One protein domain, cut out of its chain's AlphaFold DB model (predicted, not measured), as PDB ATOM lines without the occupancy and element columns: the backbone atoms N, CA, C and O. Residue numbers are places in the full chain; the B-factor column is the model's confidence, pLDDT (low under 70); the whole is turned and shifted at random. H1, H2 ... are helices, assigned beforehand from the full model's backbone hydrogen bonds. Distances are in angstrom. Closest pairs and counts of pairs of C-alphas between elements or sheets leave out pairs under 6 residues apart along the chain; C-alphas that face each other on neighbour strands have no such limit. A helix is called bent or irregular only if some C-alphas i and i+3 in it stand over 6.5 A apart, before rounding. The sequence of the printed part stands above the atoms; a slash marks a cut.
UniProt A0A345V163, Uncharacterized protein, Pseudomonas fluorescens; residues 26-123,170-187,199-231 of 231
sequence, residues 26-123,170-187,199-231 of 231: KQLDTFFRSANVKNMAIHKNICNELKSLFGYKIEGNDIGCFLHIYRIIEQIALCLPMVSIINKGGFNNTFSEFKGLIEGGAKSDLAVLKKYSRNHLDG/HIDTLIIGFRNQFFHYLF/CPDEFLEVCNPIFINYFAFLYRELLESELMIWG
ATOM      1  N   LYS A  26     315.362 328.355 425.328       80.31
ATOM      2  CA  LYS A  26     314.077 327.768 425.721       80.31
ATOM      3  C   LYS A  26     312.901 328.456 425.020       80.31
ATOM      4  O   LYS A  26     312.013 327.759 424.555       80.31
ATOM      5  N   GLN A  27     312.915 329.787 424.916       77.81
ATOM      6  CA  GLN A  27     311.890 330.543 424.183       77.81
ATOM      7  C   GLN A  27     311.908 330.200 422.693       77.81
ATOM      8  O   GLN A  27     310.862 329.944 422.109       77.81
ATOM      9  N   LEU A  28     313.096 330.092 422.092       78.19
ATOM     10  CA  LEU A  28     313.225 329.677 420.694       78.19
ATOM     11  C   LEU A  28     312.741 328.237 420.473       78.19
ATOM     12  O   LEU A  28     312.064 327.968 419.488       78.19
ATOM     13  N   ASP A  29     313.033 327.315 421.393       78.75
ATOM     14  CA  ASP A  29     312.545 325.933 421.322       78.75
ATOM     15  C   ASP A  29     311.015 325.860 421.444       78.75
ATOM     16  O   ASP A  29     310.377 325.105 420.704       78.75
ATOM     17  N   THR A  30     310.416 326.643 422.347       80.00
ATOM     18  CA  THR A  30     308.955 326.774 422.457       80.00
ATOM     19  C   THR A  30     308.372 327.328 421.165       80.00
ATOM     20  O   THR A  30     307.473 326.703 420.602       80.00
ATOM     21  N   PHE A  31     308.933 328.426 420.657       77.44
ATOM     22  CA  PHE A  31     308.522 329.045 419.405       77.44
ATOM     23  C   PHE A  31     308.590 328.065 418.237       77.44
ATOM     24  O   PHE A  31     307.602 327.869 417.545       77.44
ATOM     25  N   PHE A  32     309.715 327.382 418.016       75.38
ATOM     26  CA  PHE A  32     309.821 326.455 416.889       75.38
ATOM     27  C   PHE A  32     308.824 325.302 416.995       75.38
ATOM     28  O   PHE A  32     308.366 324.816 415.967       75.38
ATOM     29  N   ARG A  33     308.450 324.869 418.204       75.62
ATOM     30  CA  ARG A  33     307.410 323.846 418.393       75.62
ATOM     31  C   ARG A  33     306.003 324.392 418.149       75.62
ATOM     32  O   ARG A  33     305.195 323.695 417.542       75.62
ATOM     33  N   SER A  34     305.708 325.607 418.609       72.69
ATOM     34  CA  SER A  34     304.384 326.233 418.514       72.69
ATOM     35  C   SER A  34     304.103 326.834 417.129       72.69
ATOM     36  O   SER A  34     302.970 326.772 416.647       72.69
ATOM     37  N   ALA A  35     305.132 327.375 416.475       71.06
ATOM     38  CA  ALA A  35     305.082 328.023 415.170       71.06
ATOM     39  C   ALA A  35     305.161 327.032 414.002       71.06
ATOM     40  O   ALA A  35     304.708 327.364 412.915       71.06
ATOM     41  N   ASN A  36     305.643 325.795 414.204       63.75
ATOM     42  CA  ASN A  36     305.767 324.796 413.125       63.75
ATOM     43  C   ASN A  36     304.450 324.533 412.367       63.75
ATOM     44  O   ASN A  36     304.458 324.074 411.231       63.75
ATOM     45  N   VAL A  37     303.308 324.816 412.997       65.62
ATOM     46  CA  VAL A  37     301.974 324.641 412.406       65.62
ATOM     47  C   VAL A  37     301.267 325.963 412.089       65.62
ATOM     48  O   VAL A  37     300.204 325.947 411.475       65.62
ATOM     49  N   LYS A  38     301.832 327.112 412.480       73.81
ATOM     50  CA  LYS A  38     301.213 328.439 412.340       73.81
ATOM     51  C   LYS A  38     301.931 329.237 411.260       73.81
ATOM     52  O   LYS A  38     303.146 329.177 411.158       73.81
ATOM     53  N   ASN A  39     301.178 329.925 410.405       76.62
ATOM     54  CA  ASN A  39     301.700 330.722 409.282       76.62
ATOM     55  C   ASN A  39     302.640 329.970 408.309       76.62
ATOM     56  O   ASN A  39     303.236 330.576 407.420       76.62
ATOM     57  N   MET A  40     302.709 328.633 408.387       81.56
ATOM     58  CA  MET A  40     303.576 327.798 407.548       81.56
ATOM     59  C   MET A  40     303.334 328.025 406.051       81.56
ATOM     60  O   MET A  40     304.278 327.984 405.266       81.56
ATOM     61  N   ALA A  41     302.090 328.301 405.649       85.69
ATOM     62  CA  ALA A  41     301.759 328.640 404.268       85.69
ATOM     63  C   ALA A  41     302.505 329.896 403.786       85.69
ATOM     64  O   ALA A  41     303.076 329.884 402.697       85.69
ATOM     65  N   ILE A  42     302.571 330.943 404.616       88.25
ATOM     66  CA  ILE A  42     303.270 332.190 404.289       88.25
ATOM     67  C   ILE A  42     304.768 331.925 404.153       88.25
ATOM     68  O   ILE A  42     305.336 332.213 403.103       88.25
ATOM     69  N   HIS A  43     305.404 331.287 405.142       89.56
ATOM     70  CA  HIS A  43     306.842 330.995 405.071       89.56
ATOM     71  C   HIS A  43     307.207 330.042 403.930       89.56
ATOM     72  O   HIS A  43     308.267 330.186 403.321       89.56
ATOM     73  N   LYS A  44     306.340 329.073 403.608       90.25
ATOM     74  CA  LYS A  44     306.537 328.174 402.465       90.25
ATOM     75  C   LYS A  44     306.498 328.947 401.149       90.25
ATOM     76  O   LYS A  44     307.350 328.710 400.298       90.25
ATOM     77  N   ASN A  45     305.557 329.878 401.003       91.94
ATOM     78  CA  ASN A  45     305.472 330.742 399.829       91.94
ATOM     79  C   ASN A  45     306.705 331.643 399.718       91.94
ATOM     80  O   ASN A  45     307.367 331.599 398.689       91.94
ATOM     81  N   ILE A  46     307.099 332.332 400.796       93.56
ATOM     82  CA  ILE A  46     308.331 333.141 400.837       93.56
ATOM     83  C   ILE A  46     309.544 332.294 400.433       93.56
ATOM     84  O   ILE A  46     310.351 332.703 399.605       93.56
ATOM     85  N   CYS A  47     309.669 331.076 400.968       94.00
ATOM     86  CA  CYS A  47     310.757 330.170 400.615       94.00
ATOM     87  C   CYS A  47     310.742 329.781 399.128       94.00
ATOM     88  O   CYS A  47     311.803 329.688 398.514       94.00
ATOM     89  N   ASN A  48     309.567 329.541 398.548       93.69
ATOM     90  CA  ASN A  48     309.441 329.204 397.133       93.69
ATOM     91  C   ASN A  48     309.771 330.394 396.228       93.69
ATOM     92  O   ASN A  48     310.533 330.228 395.283       93.69
ATOM     93  N   GLU A  49     309.276 331.586 396.549       95.62
ATOM     94  CA  GLU A  49     309.606 332.808 395.816       95.62
ATOM     95  C   GLU A  49     311.112 333.115 395.892       95.62
ATOM     96  O   GLU A  49     311.722 333.437 394.878       95.62
ATOM     97  N   LEU A  50     311.750 332.919 397.056       96.00
ATOM     98  CA  LEU A  50     313.205 333.058 397.198       96.00
ATOM     99  C   LEU A  50     313.970 332.055 396.326       96.00
ATOM    100  O   LEU A  50     314.983 332.411 395.732       96.00
ATOM    101  N   LYS A  51     313.505 330.803 396.222       95.62
ATOM    102  CA  LYS A  51     314.124 329.820 395.314       95.62
ATOM    103  C   LYS A  51     314.042 330.287 393.866       95.62
ATOM    104  O   LYS A  51     315.046 330.209 393.167       95.62
ATOM    105  N   SER A  52     312.877 330.770 393.439       95.12
ATOM    106  CA  SER A  52     312.687 331.277 392.081       95.12
ATOM    107  C   SER A  52     313.560 332.501 391.814       95.12
ATOM    108  O   SER A  52     314.267 332.525 390.813       95.12
ATOM    109  N   LEU A  53     313.602 333.459 392.747       95.75
ATOM    110  CA  LEU A  53     314.498 334.618 392.708       95.75
ATOM    111  C   LEU A  53     315.949 334.188 392.472       95.75
ATOM    112  O   LEU A  53     316.586 334.664 391.537       95.75
ATOM    113  N   PHE A  54     316.479 333.279 393.296       94.56
ATOM    114  CA  PHE A  54     317.870 332.848 393.153       94.56
ATOM    115  C   PHE A  54     318.107 332.037 391.876       94.56
ATOM    116  O   PHE A  54     319.193 332.130 391.309       94.56
ATOM    117  N   GLY A  55     317.108 331.285 391.403       95.38
ATOM    118  CA  GLY A  55     317.145 330.623 390.099       95.38
ATOM    119  C   GLY A  55     317.346 331.628 388.965       95.38
ATOM    120  O   GLY A  55     318.338 331.542 388.247       95.38
ATOM    121  N   TYR A  56     316.484 332.644 388.888       94.12
ATOM    122  CA  TYR A  56     316.610 333.717 387.898       94.12
ATOM    123  C   TYR A  56     317.920 334.497 388.032       94.12
ATOM    124  O   TYR A  56     318.497 334.896 387.021       94.12
ATOM    125  N   LYS A  57     318.442 334.667 389.256       93.38
ATOM    126  CA  LYS A  57     319.712 335.380 389.450       93.38
ATOM    127  C   LYS A  57     320.889 334.624 388.851       93.38
ATOM    128  O   LYS A  57     321.773 335.240 388.266       93.38
ATOM    129  N   ILE A  58     320.904 333.298 388.993       93.88
ATOM    130  CA  ILE A  58     321.934 332.434 388.401       93.88
ATOM    131  C   ILE A  58     321.875 332.488 386.869       93.88
ATOM    132  O   ILE A  58     322.911 332.415 386.214       93.88
ATOM    133  N   GLU A  59     320.679 332.645 386.308       94.00
ATOM    134  CA  GLU A  59     320.451 332.771 384.865       94.00
ATOM    135  C   GLU A  59     320.753 334.178 384.316       94.00
ATOM    136  O   GLU A  59     320.692 334.374 383.106       94.00
ATOM    137  N   GLY A  60     321.081 335.151 385.175       90.88
ATOM    138  CA  GLY A  60     321.309 336.544 384.771       90.88
ATOM    139  C   GLY A  60     320.033 337.290 384.370       90.88
ATOM    140  O   GLY A  60     320.108 338.285 383.661       90.88
ATOM    141  N   ASN A  61     318.864 336.803 384.795       91.94
ATOM    142  CA  ASN A  61     317.566 337.421 384.533       91.94
ATOM    143  C   ASN A  61     317.141 338.250 385.755       91.94
ATOM    144  O   ASN A  61     316.417 337.787 386.644       91.94
ATOM    145  N   ASP A  62     317.634 339.480 385.831       93.31
ATOM    146  CA  ASP A  62     317.407 340.392 386.948       93.31
ATOM    147  C   ASP A  62     315.976 340.962 386.958       93.31
ATOM    148  O   ASP A  62     315.437 341.243 388.034       93.31
ATOM    149  N   ILE A  63     315.300 341.014 385.806       92.12
ATOM    150  CA  ILE A  63     313.848 341.252 385.722       92.12
ATOM    151  C   ILE A  63     313.060 340.151 386.442       92.12
ATOM    152  O   ILE A  63     312.183 340.431 387.265       92.12
ATOM    153  N   GLY A  64     313.378 338.887 386.159       91.44
ATOM    154  CA  GLY A  64     312.779 337.725 386.812       91.44
ATOM    155  C   GLY A  64     313.057 337.719 388.315       91.44
ATOM    156  O   GLY A  64     312.157 337.454 389.112       91.44
ATOM    157  N   CYS A  65     314.265 338.112 388.726       95.25
ATOM    158  CA  CYS A  65     314.590 338.309 390.141       95.25
ATOM    159  C   CYS A  65     313.671 339.344 390.788       95.25
ATOM    160  O   CYS A  65     313.048 339.056 391.813       95.25
ATOM    161  N   PHE A  66     313.554 340.524 390.175       94.38
ATOM    162  CA  PHE A  66     312.692 341.592 390.666       94.38
ATOM    163  C   PHE A  66     311.239 341.130 390.805       94.38
ATOM    164  O   PHE A  66     310.592 341.441 391.808       94.38
ATOM    165  N   LEU A  67     310.748 340.333 389.846       93.12
ATOM    166  CA  LEU A  67     309.393 339.784 389.866       93.12
ATOM    167  C   LEU A  67     309.090 339.042 391.172       93.12
ATOM    168  O   LEU A  67     308.052 339.252 391.797       93.12
ATOM    169  N   HIS A  68     310.015 338.186 391.592       94.81
ATOM    170  CA  HIS A  68     309.878 337.419 392.824       94.81
ATOM    171  C   HIS A  68     310.136 338.269 394.073       94.81
ATOM    172  O   HIS A  68     309.456 338.092 395.083       94.81
ATOM    173  N   ILE A  69     311.051 339.243 394.009       95.38
ATOM    174  CA  ILE A  69     311.300 340.174 395.120       95.38
ATOM    175  C   ILE A  69     310.029 340.944 395.484       95.38
ATOM    176  O   ILE A  69     309.623 340.925 396.649       95.38
ATOM    177  N   TYR A  70     309.378 341.610 394.523       92.06
ATOM    178  CA  TYR A  70     308.210 342.421 394.870       92.06
ATOM    179  C   TYR A  70     307.035 341.548 395.332       92.06
ATOM    180  O   TYR A  70     306.313 341.977 396.224       92.06
ATOM    181  N   ARG A  71     306.859 340.324 394.800       91.69
ATOM    182  CA  ARG A  71     305.803 339.392 395.248       91.69
ATOM    183  C   ARG A  71     305.957 339.025 396.716       91.69
ATOM    184  O   ARG A  71     304.982 339.031 397.464       91.69
ATOM    185  N   ILE A  72     307.187 338.743 397.147       94.12
ATOM    186  CA  ILE A  72     307.484 338.465 398.555       94.12
ATOM    187  C   ILE A  72     307.175 339.692 399.419       94.12
ATOM    188  O   ILE A  72     306.593 339.566 400.496       94.12
ATOM    189  N   ILE A  73     307.557 340.881 398.951       93.56
ATOM    190  CA  ILE A  73     307.322 342.132 399.677       93.56
ATOM    191  C   ILE A  73     305.823 342.443 399.773       93.56
ATOM    192  O   ILE A  73     305.365 342.809 400.850       93.56
ATOM    193  N   GLU A  74     305.046 342.245 398.705       88.88
ATOM    194  CA  GLU A  74     303.582 342.360 398.718       88.88
ATOM    195  C   GLU A  74     302.962 341.381 399.720       88.88
ATOM    196  O   GLU A  74     302.119 341.768 400.531       88.88
ATOM    197  N   GLN A  75     303.436 340.134 399.742       89.56
ATOM    198  CA  GLN A  75     302.953 339.140 400.691       89.56
ATOM    199  C   GLN A  75     303.253 339.529 402.150       89.56
ATOM    200  O   GLN A  75     302.410 339.325 403.026       89.56
ATOM    201  N   ILE A  76     304.424 340.105 402.432       90.00
ATOM    202  CA  ILE A  76     304.742 340.616 403.774       90.00
ATOM    203  C   ILE A  76     303.943 341.876 404.095       90.00
ATOM    204  O   ILE A  76     303.513 342.024 405.237       90.00
ATOM    205  N   ALA A  77     303.689 342.750 403.117       88.88
ATOM    206  CA  ALA A  77     302.913 343.974 403.305       88.88
ATOM    207  C   ALA A  77     301.522 343.701 403.900       88.88
ATOM    208  O   ALA A  77     301.067 344.460 404.755       88.88
ATOM    209  N   LEU A  78     300.906 342.568 403.541       84.50
ATOM    210  CA  LEU A  78     299.652 342.079 404.130       84.50
ATOM    211  C   LEU A  78     299.745 341.808 405.643       84.50
ATOM    212  O   LEU A  78     298.747 341.898 406.356       84.50
ATOM    213  N   CYS A  79     300.935 341.476 406.142       87.25
ATOM    214  CA  CYS A  79     301.183 341.141 407.544       87.25
ATOM    215  C   CYS A  79     301.606 342.361 408.382       87.25
ATOM    216  O   CYS A  79     301.453 342.350 409.604       87.25
ATOM    217  N   LEU A  80     302.112 343.424 407.748       86.81
ATOM    218  CA  LEU A  80     302.666 344.605 408.423       86.81
ATOM    219  C   LEU A  80     301.706 345.313 409.397       86.81
ATOM    220  O   LEU A  80     302.170 345.756 410.450       86.81
ATOM    221  N   PRO A  81     300.382 345.400 409.144       83.88
ATOM    222  CA  PRO A  81     299.463 345.960 410.129       83.88
ATOM    223  C   PRO A  81     299.486 345.188 411.451       83.88
ATOM    224  O   PRO A  81     299.525 345.802 412.516       83.88
ATOM    225  N   MET A  82     299.544 343.854 411.397       81.19
ATOM    226  CA  MET A  82     299.642 343.018 412.596       81.19
ATOM    227  C   MET A  82     300.988 343.192 413.296       81.19
ATOM    228  O   MET A  82     301.012 343.383 414.509       81.19
ATOM    229  N   VAL A  83     302.088 343.208 412.538       84.88
ATOM    230  CA  VAL A  83     303.440 343.466 413.070       84.88
ATOM    231  C   VAL A  83     303.479 344.789 413.845       84.88
ATOM    232  O   VAL A  83     303.961 344.845 414.974       84.88
ATOM    233  N   SER A  84     302.872 345.844 413.288       81.62
ATOM    234  CA  SER A  84     302.819 347.161 413.934       81.62
ATOM    235  C   SER A  84     302.082 347.154 415.282       81.62
ATOM    236  O   SER A  84     302.494 347.852 416.208       81.62
ATOM    237  N   ILE A  85     301.018 346.347 415.403       79.50
ATOM    238  CA  ILE A  85     300.230 346.204 416.633       79.50
ATOM    239  C   ILE A  85     301.047 345.503 417.717       79.50
ATOM    240  O   ILE A  85     301.083 345.955 418.863       79.50
ATOM    241  N   ILE A  86     301.704 344.403 417.349       80.12
ATOM    242  CA  ILE A  86     302.453 343.550 418.275       80.12
ATOM    243  C   ILE A  86     303.647 344.316 418.848       80.12
ATOM    244  O   ILE A  86     303.814 344.365 420.067       80.12
ATOM    245  N   ASN A  87     304.412 344.998 417.991       75.00
ATOM    246  CA  ASN A  87     305.621 345.718 418.392       75.00
ATOM    247  C   ASN A  87     305.358 346.882 419.373       75.00
ATOM    248  O   ASN A  87     306.278 347.307 420.067       75.00
ATOM    249  N   LYS A  88     304.123 347.400 419.462       70.38
ATOM    250  CA  LYS A  88     303.759 348.514 420.361       70.38
ATOM    251  C   LYS A  88     303.155 348.091 421.707       70.38
ATOM    252  O   LYS A  88     302.942 348.947 422.562       70.38
ATOM    253  N   GLY A  89     302.919 346.798 421.937       57.41
ATOM    254  CA  GLY A  89     302.700 346.260 423.287       57.41
ATOM    255  C   GLY A  89     301.386 346.621 424.003       57.41
ATOM    256  O   GLY A  89     301.363 346.605 425.232       57.41
ATOM    257  N   GLY A  90     300.274 346.914 423.311       54.94
ATOM    258  CA  GLY A  90     298.979 347.093 423.995       54.94
ATOM    259  C   GLY A  90     297.791 347.508 423.121       54.94
ATOM    260  O   GLY A  90     297.968 348.032 422.026       54.94
ATOM    261  N   PHE A  91     296.567 347.285 423.627       52.97
ATOM    262  CA  PHE A  91     295.272 347.568 422.965       52.97
ATOM    263  C   PHE A  91     294.904 349.064 422.887       52.97
ATOM    264  O   PHE A  91     294.085 349.474 422.061       52.97
ATOM    265  N   ASN A  92     295.499 349.894 423.746       49.59
ATOM    266  CA  ASN A  92     295.203 351.322 423.799       49.59
ATOM    267  C   ASN A  92     295.996 352.033 422.689       49.59
ATOM    268  O   ASN A  92     297.216 352.109 422.767       49.59
ATOM    269  N   ASN A  93     295.288 352.538 421.670       53.78
ATOM    270  CA  ASN A  93     295.775 353.179 420.427       53.78
ATOM    271  C   ASN A  93     296.117 352.253 419.242       53.78
ATOM    272  O   ASN A  93     296.374 352.748 418.147       53.78
ATOM    273  N   THR A  94     296.040 350.929 419.381       63.06
ATOM    274  CA  THR A  94     296.357 350.004 418.273       63.06
ATOM    275  C   THR A  94     295.267 349.924 417.217       63.06
ATOM    276  O   THR A  94     295.584 349.769 416.041       63.06
ATOM    277  N   PHE A  95     293.993 350.102 417.583       65.88
ATOM    278  CA  PHE A  95     292.917 350.118 416.589       65.88
ATOM    279  C   PHE A  95     292.987 351.349 415.681       65.88
ATOM    280  O   PHE A  95     292.857 351.199 414.474       65.88
ATOM    281  N   SER A  96     293.220 352.552 416.218       69.25
ATOM    282  CA  SER A  96     293.315 353.779 415.413       69.25
ATOM    283  C   SER A  96     294.546 353.796 414.509       69.25
ATOM    284  O   SER A  96     294.468 354.317 413.402       69.25
ATOM    285  N   GLU A  97     295.661 353.201 414.932       69.31
ATOM    286  CA  GLU A  97     296.867 353.074 414.107       69.31
ATOM    287  C   GLU A  97     296.759 351.970 413.052       69.31
ATOM    288  O   GLU A  97     297.105 352.202 411.897       69.31
ATOM    289  N   PHE A  98     296.215 350.804 413.406       73.12
ATOM    290  CA  PHE A  98     295.868 349.753 412.445       73.12
ATOM    291  C   PHE A  98     294.915 350.292 411.379       73.12
ATOM    292  O   PHE A  98     295.152 350.166 410.176       73.12
ATOM    293  N   LYS A  99     293.874 350.987 411.843       73.19
ATOM    294  CA  LYS A  99     292.948 351.737 411.010       73.19
ATOM    295  C   LYS A  99     293.703 352.793 410.203       73.19
ATOM    296  O   LYS A  99     293.483 352.873 409.017       73.19
ATOM    297  N   GLY A 100     294.671 353.516 410.759       73.25
ATOM    298  CA  GLY A 100     295.503 354.479 410.027       73.25
ATOM    299  C   GLY A 100     296.400 353.865 408.943       73.25
ATOM    300  O   GLY A 100     296.636 354.499 407.909       73.25
ATOM    301  N   LEU A 101     296.873 352.629 409.123       71.50
ATOM    302  CA  LEU A 101     297.614 351.886 408.101       71.50
ATOM    303  C   LEU A 101     296.695 351.467 406.944       71.50
ATOM    304  O   LEU A 101     297.075 351.629 405.783       71.50
ATOM    305  N   ILE A 102     295.473 351.032 407.256       70.62
ATOM    306  CA  ILE A 102     294.526 350.433 406.298       70.62
ATOM    307  C   ILE A 102     293.539 351.454 405.691       70.62
ATOM    308  O   ILE A 102     293.113 351.315 404.549       70.62
ATOM    309  N   GLU A 103     293.190 352.524 406.400       64.81
ATOM    310  CA  GLU A 103     292.258 353.567 405.960       64.81
ATOM    311  C   GLU A 103     292.945 354.719 405.225       64.81
ATOM    312  O   GLU A 103     294.156 354.929 405.300       64.81
ATOM    313  N   GLY A 104     292.155 355.500 404.487       54.19
ATOM    314  CA  GLY A 104     292.641 356.629 403.688       54.19
ATOM    315  C   GLY A 104     292.904 356.279 402.224       54.19
ATOM    316  O   GLY A 104     293.801 356.843 401.607       54.19
ATOM    317  N   GLY A 105     292.144 355.338 401.657       47.38
ATOM    318  CA  GLY A 105     292.258 354.995 400.239       47.38
ATOM    319  C   GLY A 105     293.423 354.062 399.909       47.38
ATOM    320  O   GLY A 105     293.834 354.003 398.750       47.38
ATOM    321  N   ALA A 106     293.930 353.303 400.889       49.09
ATOM    322  CA  ALA A 106     294.803 352.158 400.648       49.09
ATOM    323  C   ALA A 106     294.016 351.048 399.925       49.09
ATOM    324  O   ALA A 106     293.657 350.028 400.495       49.09
ATOM    325  N   LYS A 107     293.712 351.258 398.641       48.12
ATOM    326  CA  LYS A 107     293.095 350.254 397.762       48.12
ATOM    327  C   LYS A 107     294.064 349.121 397.390       48.12
ATOM    328  O   LYS A 107     293.696 348.256 396.605       48.12
ATOM    329  N   SER A 108     295.302 349.147 397.889       64.62
ATOM    330  CA  SER A 108     296.320 348.136 397.601       64.62
ATOM    331  C   SER A 108     297.287 347.965 398.770       64.62
ATOM    332  O   SER A 108     297.612 348.935 399.462       64.62
ATOM    333  N   ASP A 109     297.798 346.747 398.928       68.06
ATOM    334  CA  ASP A 109     298.799 346.339 399.926       68.06
ATOM    335  C   ASP A 109     300.063 347.221 399.894       68.06
ATOM    336  O   ASP A 109     300.738 347.445 400.898       68.06
ATOM    337  N   LEU A 110     300.338 347.837 398.745       75.62
ATOM    338  CA  LEU A 110     301.455 348.755 398.537       75.62
ATOM    339  C   LEU A 110     301.313 350.083 399.290       75.62
ATOM    340  O   LEU A 110     302.311 350.683 399.697       75.62
ATOM    341  N   ALA A 111     300.087 350.557 399.513       79.38
ATOM    342  CA  ALA A 111     299.867 351.749 400.327       79.38
ATOM    343  C   ALA A 111     300.180 351.480 401.808       79.38
ATOM    344  O   ALA A 111     300.713 352.360 402.490       79.38
ATOM    345  N   VAL A 112     299.909 350.257 402.281       84.00
ATOM    346  CA  VAL A 112     300.286 349.797 403.624       84.00
ATOM    347  C   VAL A 112     301.808 349.756 403.749       84.00
ATOM    348  O   VAL A 112     302.350 350.360 404.674       84.00
ATOM    349  N   LEU A 113     302.500 349.147 402.781       88.50
ATOM    350  CA  LEU A 113     303.966 349.091 402.738       88.50
ATOM    351  C   LEU A 113     304.607 350.483 402.843       88.50
ATOM    352  O   LEU A 113     305.514 350.702 403.648       88.50
ATOM    353  N   LYS A 114     304.106 351.446 402.062       88.56
ATOM    354  CA  LYS A 114     304.618 352.821 402.045       88.56
ATOM    355  C   LYS A 114     304.449 353.529 403.386       88.56
ATOM    356  O   LYS A 114     305.371 354.189 403.861       88.56
ATOM    357  N   LYS A 115     303.278 353.403 404.017       87.56
ATOM    358  CA  LYS A 115     303.037 353.982 405.349       87.56
ATOM    359  C   LYS A 115     303.901 353.312 406.412       87.56
ATOM    360  O   LYS A 115     304.483 354.004 407.244       87.56
ATOM    361  N   TYR A 116     304.010 351.989 406.360       89.19
ATOM    362  CA  TYR A 116     304.810 351.222 407.302       89.19
ATOM    363  C   TYR A 116     306.291 351.616 407.235       89.19
ATOM    364  O   TYR A 116     306.875 351.986 408.247       89.19
ATOM    365  N   SER A 117     306.870 351.672 406.034       89.94
ATOM    366  CA  SER A 117     308.278 352.055 405.814       89.94
ATOM    367  C   SER A 117     308.637 353.417 406.396       89.94
ATOM    368  O   SER A 117     309.746 353.623 406.880       89.94
ATOM    369  N   ARG A 118     307.689 354.356 406.344       88.19
ATOM    370  CA  ARG A 118     307.889 355.740 406.781       88.19
ATOM    371  C   ARG A 118     307.715 355.923 408.281       88.19
ATOM    372  O   ARG A 118     308.410 356.752 408.860       88.19
ATOM    373  N   ASN A 119     306.773 355.190 408.873       85.56
ATOM    374  CA  ASN A 119     306.269 355.488 410.213       85.56
ATOM    375  C   ASN A 119     306.551 354.384 411.242       85.56
ATOM    376  O   ASN A 119     306.453 354.648 412.437       85.56
ATOM    377  N   HIS A 120     306.840 353.161 410.794       84.81
ATOM    378  CA  HIS A 120     306.907 351.973 411.651       84.81
ATOM    379  C   HIS A 120     308.185 351.152 411.495       84.81
ATOM    380  O   HIS A 120     308.499 350.396 412.406       84.81
ATOM    381  N   LEU A 121     308.919 351.309 410.389       84.94
ATOM    382  CA  LEU A 121     310.237 350.701 410.238       84.94
ATOM    383  C   LEU A 121     311.167 351.194 411.354       84.94
ATOM    384  O   LEU A 121     311.175 352.394 411.653       84.94
ATOM    385  N   ASP A 122     311.956 350.288 411.938       85.00
ATOM    386  CA  ASP A 122     312.945 350.632 412.967       85.00
ATOM    387  C   ASP A 122     313.740 351.895 412.597       85.00
ATOM    388  O   ASP A 122     314.254 352.018 411.486       85.00
ATOM    389  N   GLY A 123     313.863 352.846 413.528       84.56
ATOM    390  CA  GLY A 123     314.432 354.166 413.241       84.56
ATOM    391  C   GLY A 123     315.878 354.127 412.735       84.56
ATOM    392  O   GLY A 123     316.260 354.965 411.908       84.56
ATOM    393  N   HIS A 170     312.419 355.015 402.196       94.31
ATOM    394  CA  HIS A 170     311.887 355.398 400.889       94.31
ATOM    395  C   HIS A 170     312.054 354.302 399.821       94.31
ATOM    396  O   HIS A 170     311.606 354.480 398.691       94.31
ATOM    397  N   ILE A 171     312.687 353.167 400.139       94.19
ATOM    398  CA  ILE A 171     312.981 352.106 399.157       94.19
ATOM    399  C   ILE A 171     311.703 351.466 398.607       94.19
ATOM    400  O   ILE A 171     311.652 351.107 397.429       94.19
ATOM    401  N   ASP A 172     310.637 351.429 399.409       93.12
ATOM    402  CA  ASP A 172     309.289 351.047 398.982       93.12
ATOM    403  C   ASP A 172     308.838 351.824 397.740       93.12
ATOM    404  O   ASP A 172     308.219 351.259 396.844       93.12
ATOM    405  N   THR A 173     309.182 353.112 397.654       91.81
ATOM    406  CA  THR A 173     308.724 353.986 396.573       91.81
ATOM    407  C   THR A 173     309.347 353.578 395.239       91.81
ATOM    408  O   THR A 173     308.644 353.579 394.226       91.81
ATOM    409  N   LEU A 174     310.613 353.146 395.239       91.25
ATOM    410  CA  LEU A 174     311.276 352.637 394.037       91.25
ATOM    411  C   LEU A 174     310.716 351.270 393.623       91.25
ATOM    412  O   LEU A 174     310.395 351.077 392.455       91.25
ATOM    413  N   ILE A 175     310.521 350.352 394.578       92.50
ATOM    414  CA  ILE A 175     309.947 349.019 394.313       92.50
ATOM    415  C   ILE A 175     308.535 349.147 393.731       92.50
ATOM    416  O   ILE A 175     308.234 348.552 392.700       92.50
ATOM    417  N   ILE A 176     307.676 349.955 394.362       88.69
ATOM    418  CA  ILE A 176     306.301 350.208 393.912       88.69
ATOM    419  C   ILE A 176     306.297 350.863 392.532       88.69
ATOM    420  O   ILE A 176     305.530 350.457 391.659       88.69
ATOM    421  N   GLY A 177     307.140 351.879 392.339       85.38
ATOM    422  CA  GLY A 177     307.243 352.600 391.078       85.38
ATOM    423  C   GLY A 177     307.616 351.675 389.924       85.38
ATOM    424  O   GLY A 177     306.917 351.638 388.911       85.38
ATOM    425  N   PHE A 178     308.652 350.866 390.120       83.75
ATOM    426  CA  PHE A 178     309.142 349.938 389.110       83.75
ATOM    427  C   PHE A 178     308.161 348.782 388.848       83.75
ATOM    428  O   PHE A 178     307.882 348.440 387.700       83.75
ATOM    429  N   ARG A 179     307.537 348.236 389.900       84.81
ATOM    430  CA  ARG A 179     306.453 347.246 389.784       84.81
ATOM    431  C   ARG A 179     305.300 347.785 388.943       84.81
ATOM    432  O   ARG A 179     304.835 347.101 388.036       84.81
ATOM    433  N   ASN A 180     304.840 349.006 389.211       77.94
ATOM    434  CA  ASN A 180     303.742 349.603 388.450       77.94
ATOM    435  C   ASN A 180     304.105 349.768 386.969       77.94
ATOM    436  O   ASN A 180     303.283 349.453 386.113       77.94
ATOM    437  N   GLN A 181     305.339 350.168 386.659       73.12
ATOM    438  CA  GLN A 181     305.818 350.261 385.276       73.12
ATOM    439  C   GLN A 181     305.815 348.897 384.566       73.12
ATOM    440  O   GLN A 181     305.325 348.790 383.443       73.12
ATOM    441  N   PHE A 182     306.262 347.832 385.240       68.31
ATOM    442  CA  PHE A 182     306.269 346.477 384.677       68.31
ATOM    443  C   PHE A 182     304.870 345.892 384.438       68.31
ATOM    444  O   PHE A 182     304.664 345.162 383.471       68.31
ATOM    445  N   PHE A 183     303.888 346.206 385.287       58.44
ATOM    446  CA  PHE A 183     302.526 345.686 385.124       58.44
ATOM    447  C   PHE A 183     301.663 346.498 384.156       58.44
ATOM    448  O   PHE A 183     300.844 345.911 383.450       58.44
ATOM    449  N   HIS A 184     301.864 347.815 384.054       52.91
ATOM    450  CA  HIS A 184     301.208 348.622 383.018       52.91
ATOM    451  C   HIS A 184     301.738 348.317 381.608       52.91
ATOM    452  O   HIS A 184     301.018 348.506 380.629       52.91
ATOM    453  N   TYR A 185     302.942 347.749 381.497       49.47
ATOM    454  CA  TYR A 185     303.470 347.206 380.245       49.47
ATOM    455  C   TYR A 185     302.694 345.973 379.741       49.47
ATOM    456  O   TYR A 185     302.566 345.781 378.534       49.47
ATOM    457  N   LEU A 186     302.116 345.167 380.640       47.16
ATOM    458  CA  LEU A 186     301.304 344.003 380.260       47.16
ATOM    459  C   LEU A 186     299.892 344.384 379.782       47.16
ATOM    460  O   LEU A 186     299.283 343.604 379.055       47.16
ATOM    461  N   PHE A 187     299.386 345.573 380.136       40.72
ATOM    462  CA  PHE A 187     298.065 346.054 379.720       40.72
ATOM    463  C   PHE A 187     298.038 347.592 379.559       40.72
ATOM    464  O   PHE A 187     297.680 348.327 380.472       40.72
ATOM    465  N   CYS A 199     318.918 349.308 379.195       84.75
ATOM    466  CA  CYS A 199     319.159 347.940 379.659       84.75
ATOM    467  C   CYS A 199     318.535 347.705 381.055       84.75
ATOM    468  O   CYS A 199     319.174 347.952 382.083       84.75
ATOM    469  N   PRO A 200     317.268 347.251 381.125       87.12
ATOM    470  CA  PRO A 200     316.553 347.061 382.390       87.12
ATOM    471  C   PRO A 200     317.156 345.987 383.303       87.12
ATOM    472  O   PRO A 200     317.099 346.139 384.522       87.12
ATOM    473  N   ASP A 201     317.742 344.922 382.743       89.69
ATOM    474  CA  ASP A 201     318.423 343.887 383.533       89.69
ATOM    475  C   ASP A 201     319.660 344.448 384.249       89.69
ATOM    476  O   ASP A 201     319.796 344.250 385.452       89.69
ATOM    477  N   GLU A 202     320.501 345.246 383.579       92.12
ATOM    478  CA  GLU A 202     321.650 345.915 384.220       92.12
ATOM    479  C   GLU A 202     321.219 346.904 385.310       92.12
ATOM    480  O   GLU A 202     321.845 347.009 386.368       92.12
ATOM    481  N   PHE A 203     320.128 347.639 385.076       92.81
ATOM    482  CA  PHE A 203     319.558 348.523 386.089       92.81
ATOM    483  C   PHE A 203     319.118 347.733 387.330       92.81
ATOM    484  O   PHE A 203     319.414 348.110 388.471       92.81
ATOM    485  N   LEU A 204     318.415 346.618 387.118       93.19
ATOM    486  CA  LEU A 204     317.912 345.773 388.192       93.19
ATOM    487  C   LEU A 204     318.998 344.960 388.882       93.19
ATOM    488  O   LEU A 204     318.871 344.707 390.077       93.19
ATOM    489  N   GLU A 205     320.088 344.627 388.200       95.12
ATOM    490  CA  GLU A 205     321.255 344.007 388.818       95.12
ATOM    491  C   GLU A 205     321.779 344.852 389.988       95.12
ATOM    492  O   GLU A 205     322.113 344.314 391.048       95.12
ATOM    493  N   VAL A 206     321.778 346.179 389.833       95.94
ATOM    494  CA  VAL A 206     322.164 347.126 390.891       95.94
ATOM    495  C   VAL A 206     321.094 347.222 391.982       95.94
ATOM    496  O   VAL A 206     321.416 347.315 393.169       95.94
ATOM    497  N   CYS A 207     319.815 347.202 391.608       95.81
ATOM    498  CA  CYS A 207     318.709 347.439 392.538       95.81
ATOM    499  C   CYS A 207     318.339 346.212 393.389       95.81
ATOM    500  O   CYS A 207     318.058 346.338 394.584       95.81
ATOM    501  N   ASN A 208     318.350 345.019 392.796       95.88
ATOM    502  CA  ASN A 208     317.863 343.779 393.403       95.88
ATOM    503  C   ASN A 208     318.531 343.446 394.750       95.88
ATOM    504  O   ASN A 208     317.804 343.134 395.695       95.88
ATOM    505  N   PRO A 209     319.864 343.559 394.924       95.88
ATOM    506  CA  PRO A 209     320.501 343.317 396.219       95.88
ATOM    507  C   PRO A 209     319.979 344.233 397.334       95.88
ATOM    508  O   PRO A 209     319.786 343.791 398.468       95.88
ATOM    509  N   ILE A 210     319.702 345.500 397.012       96.81
ATOM    510  CA  ILE A 210     319.162 346.481 397.960       96.81
ATOM    511  C   ILE A 210     317.721 346.120 398.320       96.81
ATOM    512  O   ILE A 210     317.353 346.143 399.495       96.81
ATOM    513  N   PHE A 211     316.914 345.727 397.334       96.44
ATOM    514  CA  PHE A 211     315.532 345.310 397.570       96.44
ATOM    515  C   PHE A 211     315.441 344.029 398.403       96.44
ATOM    516  O   PHE A 211     314.589 343.935 399.285       96.44
ATOM    517  N   ILE A 212     316.352 343.075 398.195       96.12
ATOM    518  CA  ILE A 212     316.462 341.865 399.023       96.12
ATOM    519  C   ILE A 212     316.835 342.229 400.462       96.12
ATOM    520  O   ILE A 212     316.268 341.668 401.399       96.12
ATOM    521  N   ASN A 213     317.758 343.174 400.663       94.44
ATOM    522  CA  ASN A 213     318.113 343.622 402.008       94.44
ATOM    523  C   ASN A 213     316.934 344.323 402.701       94.44
ATOM    524  O   ASN A 213     316.633 344.052 403.861       94.44
ATOM    525  N   TYR A 214     316.213 345.172 401.968       94.81
ATOM    526  CA  TYR A 214     314.985 345.795 402.452       94.81
ATOM    527  C   TYR A 214     313.925 344.747 402.843       94.81
ATOM    528  O   TYR A 214     313.381 344.806 403.946       94.81
ATOM    529  N   PHE A 215     313.708 343.721 402.010       94.75
ATOM    530  CA  PHE A 215     312.883 342.561 402.361       94.75
ATOM    531  C   PHE A 215     313.360 341.876 403.650       94.75
ATOM    532  O   PHE A 215     312.538 341.542 404.501       94.75
ATOM    533  N   ALA A 216     314.669 341.674 403.819       93.19
ATOM    534  CA  ALA A 216     315.215 341.002 404.993       93.19
ATOM    535  C   ALA A 216     314.885 341.748 406.297       93.19
ATOM    536  O   ALA A 216     314.597 341.098 407.304       93.19
ATOM    537  N   PHE A 217     314.859 343.086 406.278       91.62
ATOM    538  CA  PHE A 217     314.405 343.882 407.421       91.62
ATOM    539  C   PHE A 217     312.927 343.646 407.735       91.62
ATOM    540  O   PHE A 217     312.598 343.318 408.872       91.62
ATOM    541  N   LEU A 218     312.048 343.722 406.730       92.12
ATOM    542  CA  LEU A 218     310.613 343.483 406.928       92.12
ATOM    543  C   LEU A 218     310.331 342.058 407.420       92.12
ATOM    544  O   LEU A 218     309.507 341.839 408.307       92.12
ATOM    545  N   TYR A 219     311.032 341.071 406.862       92.44
ATOM    546  CA  TYR A 219     310.874 339.678 407.259       92.44
ATOM    547  C   TYR A 219     311.376 339.426 408.681       92.44
ATOM    548  O   TYR A 219     310.773 338.649 409.418       92.44
ATOM    549  N   ARG A 220     312.453 340.101 409.097       88.44
ATOM    550  CA  ARG A 220     312.919 340.052 410.483       88.44
ATOM    551  C   ARG A 220     311.858 340.590 411.442       88.44
ATOM    552  O   ARG A 220     311.595 339.930 412.441       88.44
ATOM    553  N   GLU A 221     311.240 341.730 411.139       87.38
ATOM    554  CA  GLU A 221     310.179 342.293 411.987       87.38
ATOM    555  C   GLU A 221     308.957 341.367 412.067       87.38
ATOM    556  O   GLU A 221     308.407 341.173 413.150       87.38
ATOM    557  N   LEU A 222     308.585 340.721 410.953       89.00
ATOM    558  CA  LEU A 222     307.547 339.687 410.948       89.00
ATOM    559  C   LEU A 222     307.899 338.526 411.889       89.00
ATOM    560  O   LEU A 222     307.078 338.146 412.721       89.00
ATOM    561  N   LEU A 223     309.119 337.992 411.793       86.75
ATOM    562  CA  LEU A 223     309.569 336.892 412.647       86.75
ATOM    563  C   LEU A 223     309.632 337.288 414.126       86.75
ATOM    564  O   LEU A 223     309.251 336.494 414.980       86.75
ATOM    565  N   GLU A 224     310.106 338.494 414.445       84.00
ATOM    566  CA  GLU A 224     310.137 339.004 415.820       84.00
ATOM    567  C   GLU A 224     308.719 339.155 416.389       84.00
ATOM    568  O   GLU A 224     308.464 338.747 417.521       84.00
ATOM    569  N   SER A 225     307.771 339.646 415.591       84.62
ATOM    570  CA  SER A 225     306.357 339.706 415.967       84.62
ATOM    571  C   SER A 225     305.739 338.321 416.187       84.62
ATOM    572  O   SER A 225     305.032 338.101 417.169       84.62
ATOM    573  N   GLU A 226     306.019 337.353 415.315       84.62
ATOM    574  CA  GLU A 226     305.557 335.975 415.502       84.62
ATOM    575  C   GLU A 226     306.176 335.322 416.742       84.62
ATOM    576  O   GLU A 226     305.483 334.604 417.463       84.62
ATOM    577  N   LEU A 227     307.455 335.597 417.018       79.69
ATOM    578  CA  LEU A 227     308.136 335.176 418.242       79.69
ATOM    579  C   LEU A 227     307.444 335.734 419.487       79.69
ATOM    580  O   LEU A 227     307.263 334.992 420.443       79.69
ATOM    581  N   MET A 228     307.013 336.998 419.475       78.44
ATOM    582  CA  MET A 228     306.287 337.594 420.603       78.44
ATOM    583  C   MET A 228     304.902 336.974 420.830       78.44
ATOM    584  O   MET A 228     304.460 336.884 421.972       78.44
ATOM    585  N   ILE A 229     304.198 336.557 419.770       76.12
ATOM    586  CA  ILE A 229     302.874 335.928 419.911       76.12
ATOM    587  C   ILE A 229     303.000 334.459 420.337       76.12
ATOM    588  O   ILE A 229     302.183 333.961 421.115       76.12
ATOM    589  N   TRP A 230     303.969 333.733 419.772       72.62
ATOM    590  CA  TRP A 230     304.008 332.269 419.839       72.62
ATOM    591  C   TRP A 230     305.137 331.679 420.696       72.62
ATOM    592  O   TRP A 230     305.100 330.468 420.945       72.62
ATOM    593  N   GLY A 231     306.139 332.468 421.094       58.94
ATOM    594  CA  GLY A 231     307.305 332.042 421.887       58.94
ATOM    595  C   GLY A 231     307.117 332.186 423.390       58.94
ATOM    596  O   GLY A 231     307.632 331.295 424.110       58.94
TER     597      GLY A 231
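This is residues 26 to 123, 170 to 187 and 199 to 231 of the 231 residues of an uncharacterized protein of Pseudomonas fluorescens (UniProt A0A345V163). Three long helices, H2, H3 and H8, run lengthwise beside one another as a bundle, with H2 and H3 forming a helical hairpin and H8 next to H3. H4, H6 and H7 pack on the side of this bundle away from H2, with H5 packed on H4 and H6 farther out, while H1 crosses the last turns of H8 at one end. The printed part has 149 residues with eight named helices, H1 to H8 in chain order, and no named strand; its class is all helix. It is compact, with a radius of gyration of the C-alphas of 16.5 A, and spans 49 by 38 by 28 A.

H1, residues 26 to 35, begins at C-alpha 26 at (314.077, 327.768, 425.721). H2, residues 40 to 58, is 26.9 A long, and H3, residues 62 to 77, is 22.1 A long. H4 holds residues 80 to 87, H5 residues 94 to 102 and H6 residues 109 to 119. H7, residues 170 to 186, is 25.8 A long and begins at C-alpha 170 at (311.887, 355.398, 400.889). H8, residues 200 to 230, is the longest at 42.2 A and ends at C-alpha 230 at (304.008, 332.269, 419.839). H8 has a kink of 44 degrees near residue 207 and is only just irregular, with C-alphas 206 and 209 6.8 A apart.

H8 and H6 are the hubs, touching four helices each. H3 touches H8 at a shallow tilt of 25 degrees, the same way, the closest C-alphas being those of Asp 62 and Asp 201, 5.0 A apart. H2 and H3, a hairpin, touch at a shallow tilt of 17 degrees, opposite ways, with the C-alphas of Leu 53 and Cys 65 closest at 4.5 A. H2 and H8 are near each other. H1 touches H8, about perpendicular at 74 degrees, closest at the C-alphas of Phe 31 and Trp 230, 5.6 A; H8 does so with residues 226 to 230 alone. H4 touches H8, closest at the C-alphas of Val 83 and Ser 225, 5.6 A. H4 and H5 are a hairpin, closest at the C-alphas of Ile 85 and Thr 94, 5.7 A. H6 touches H7 at a shallow tilt of 16 degrees, opposite ways, closest at the C-alphas of Lys 114 and Asp 172, 5.9 A. H7 and H8 only just touch, with 3 pairs of C-alphas within 8 A, the closest those of Ile 171 and Tyr 214, 7.4 A. In H1 to H6 every O i to N i+4 pair is within hydrogen-bond range; in H7 it is 11 of 13 and in H8 24 of 27.

The C-alphas farthest apart, those of Lys 26 and Phe 187, are 52.0 A apart. Residues 124 to 169 are not printed, with 12.7 A between C-alphas 123 and 170, nor are residues 188 to 198, with 21.2 A between C-alphas 187 and 199. Of the links that are printed whole, none is long. The mean pLDDT of the printed part is 82.2; it is under 70 at residues 36 to 37, 89 to 97, 103 to 109, 182 to 187 and 231.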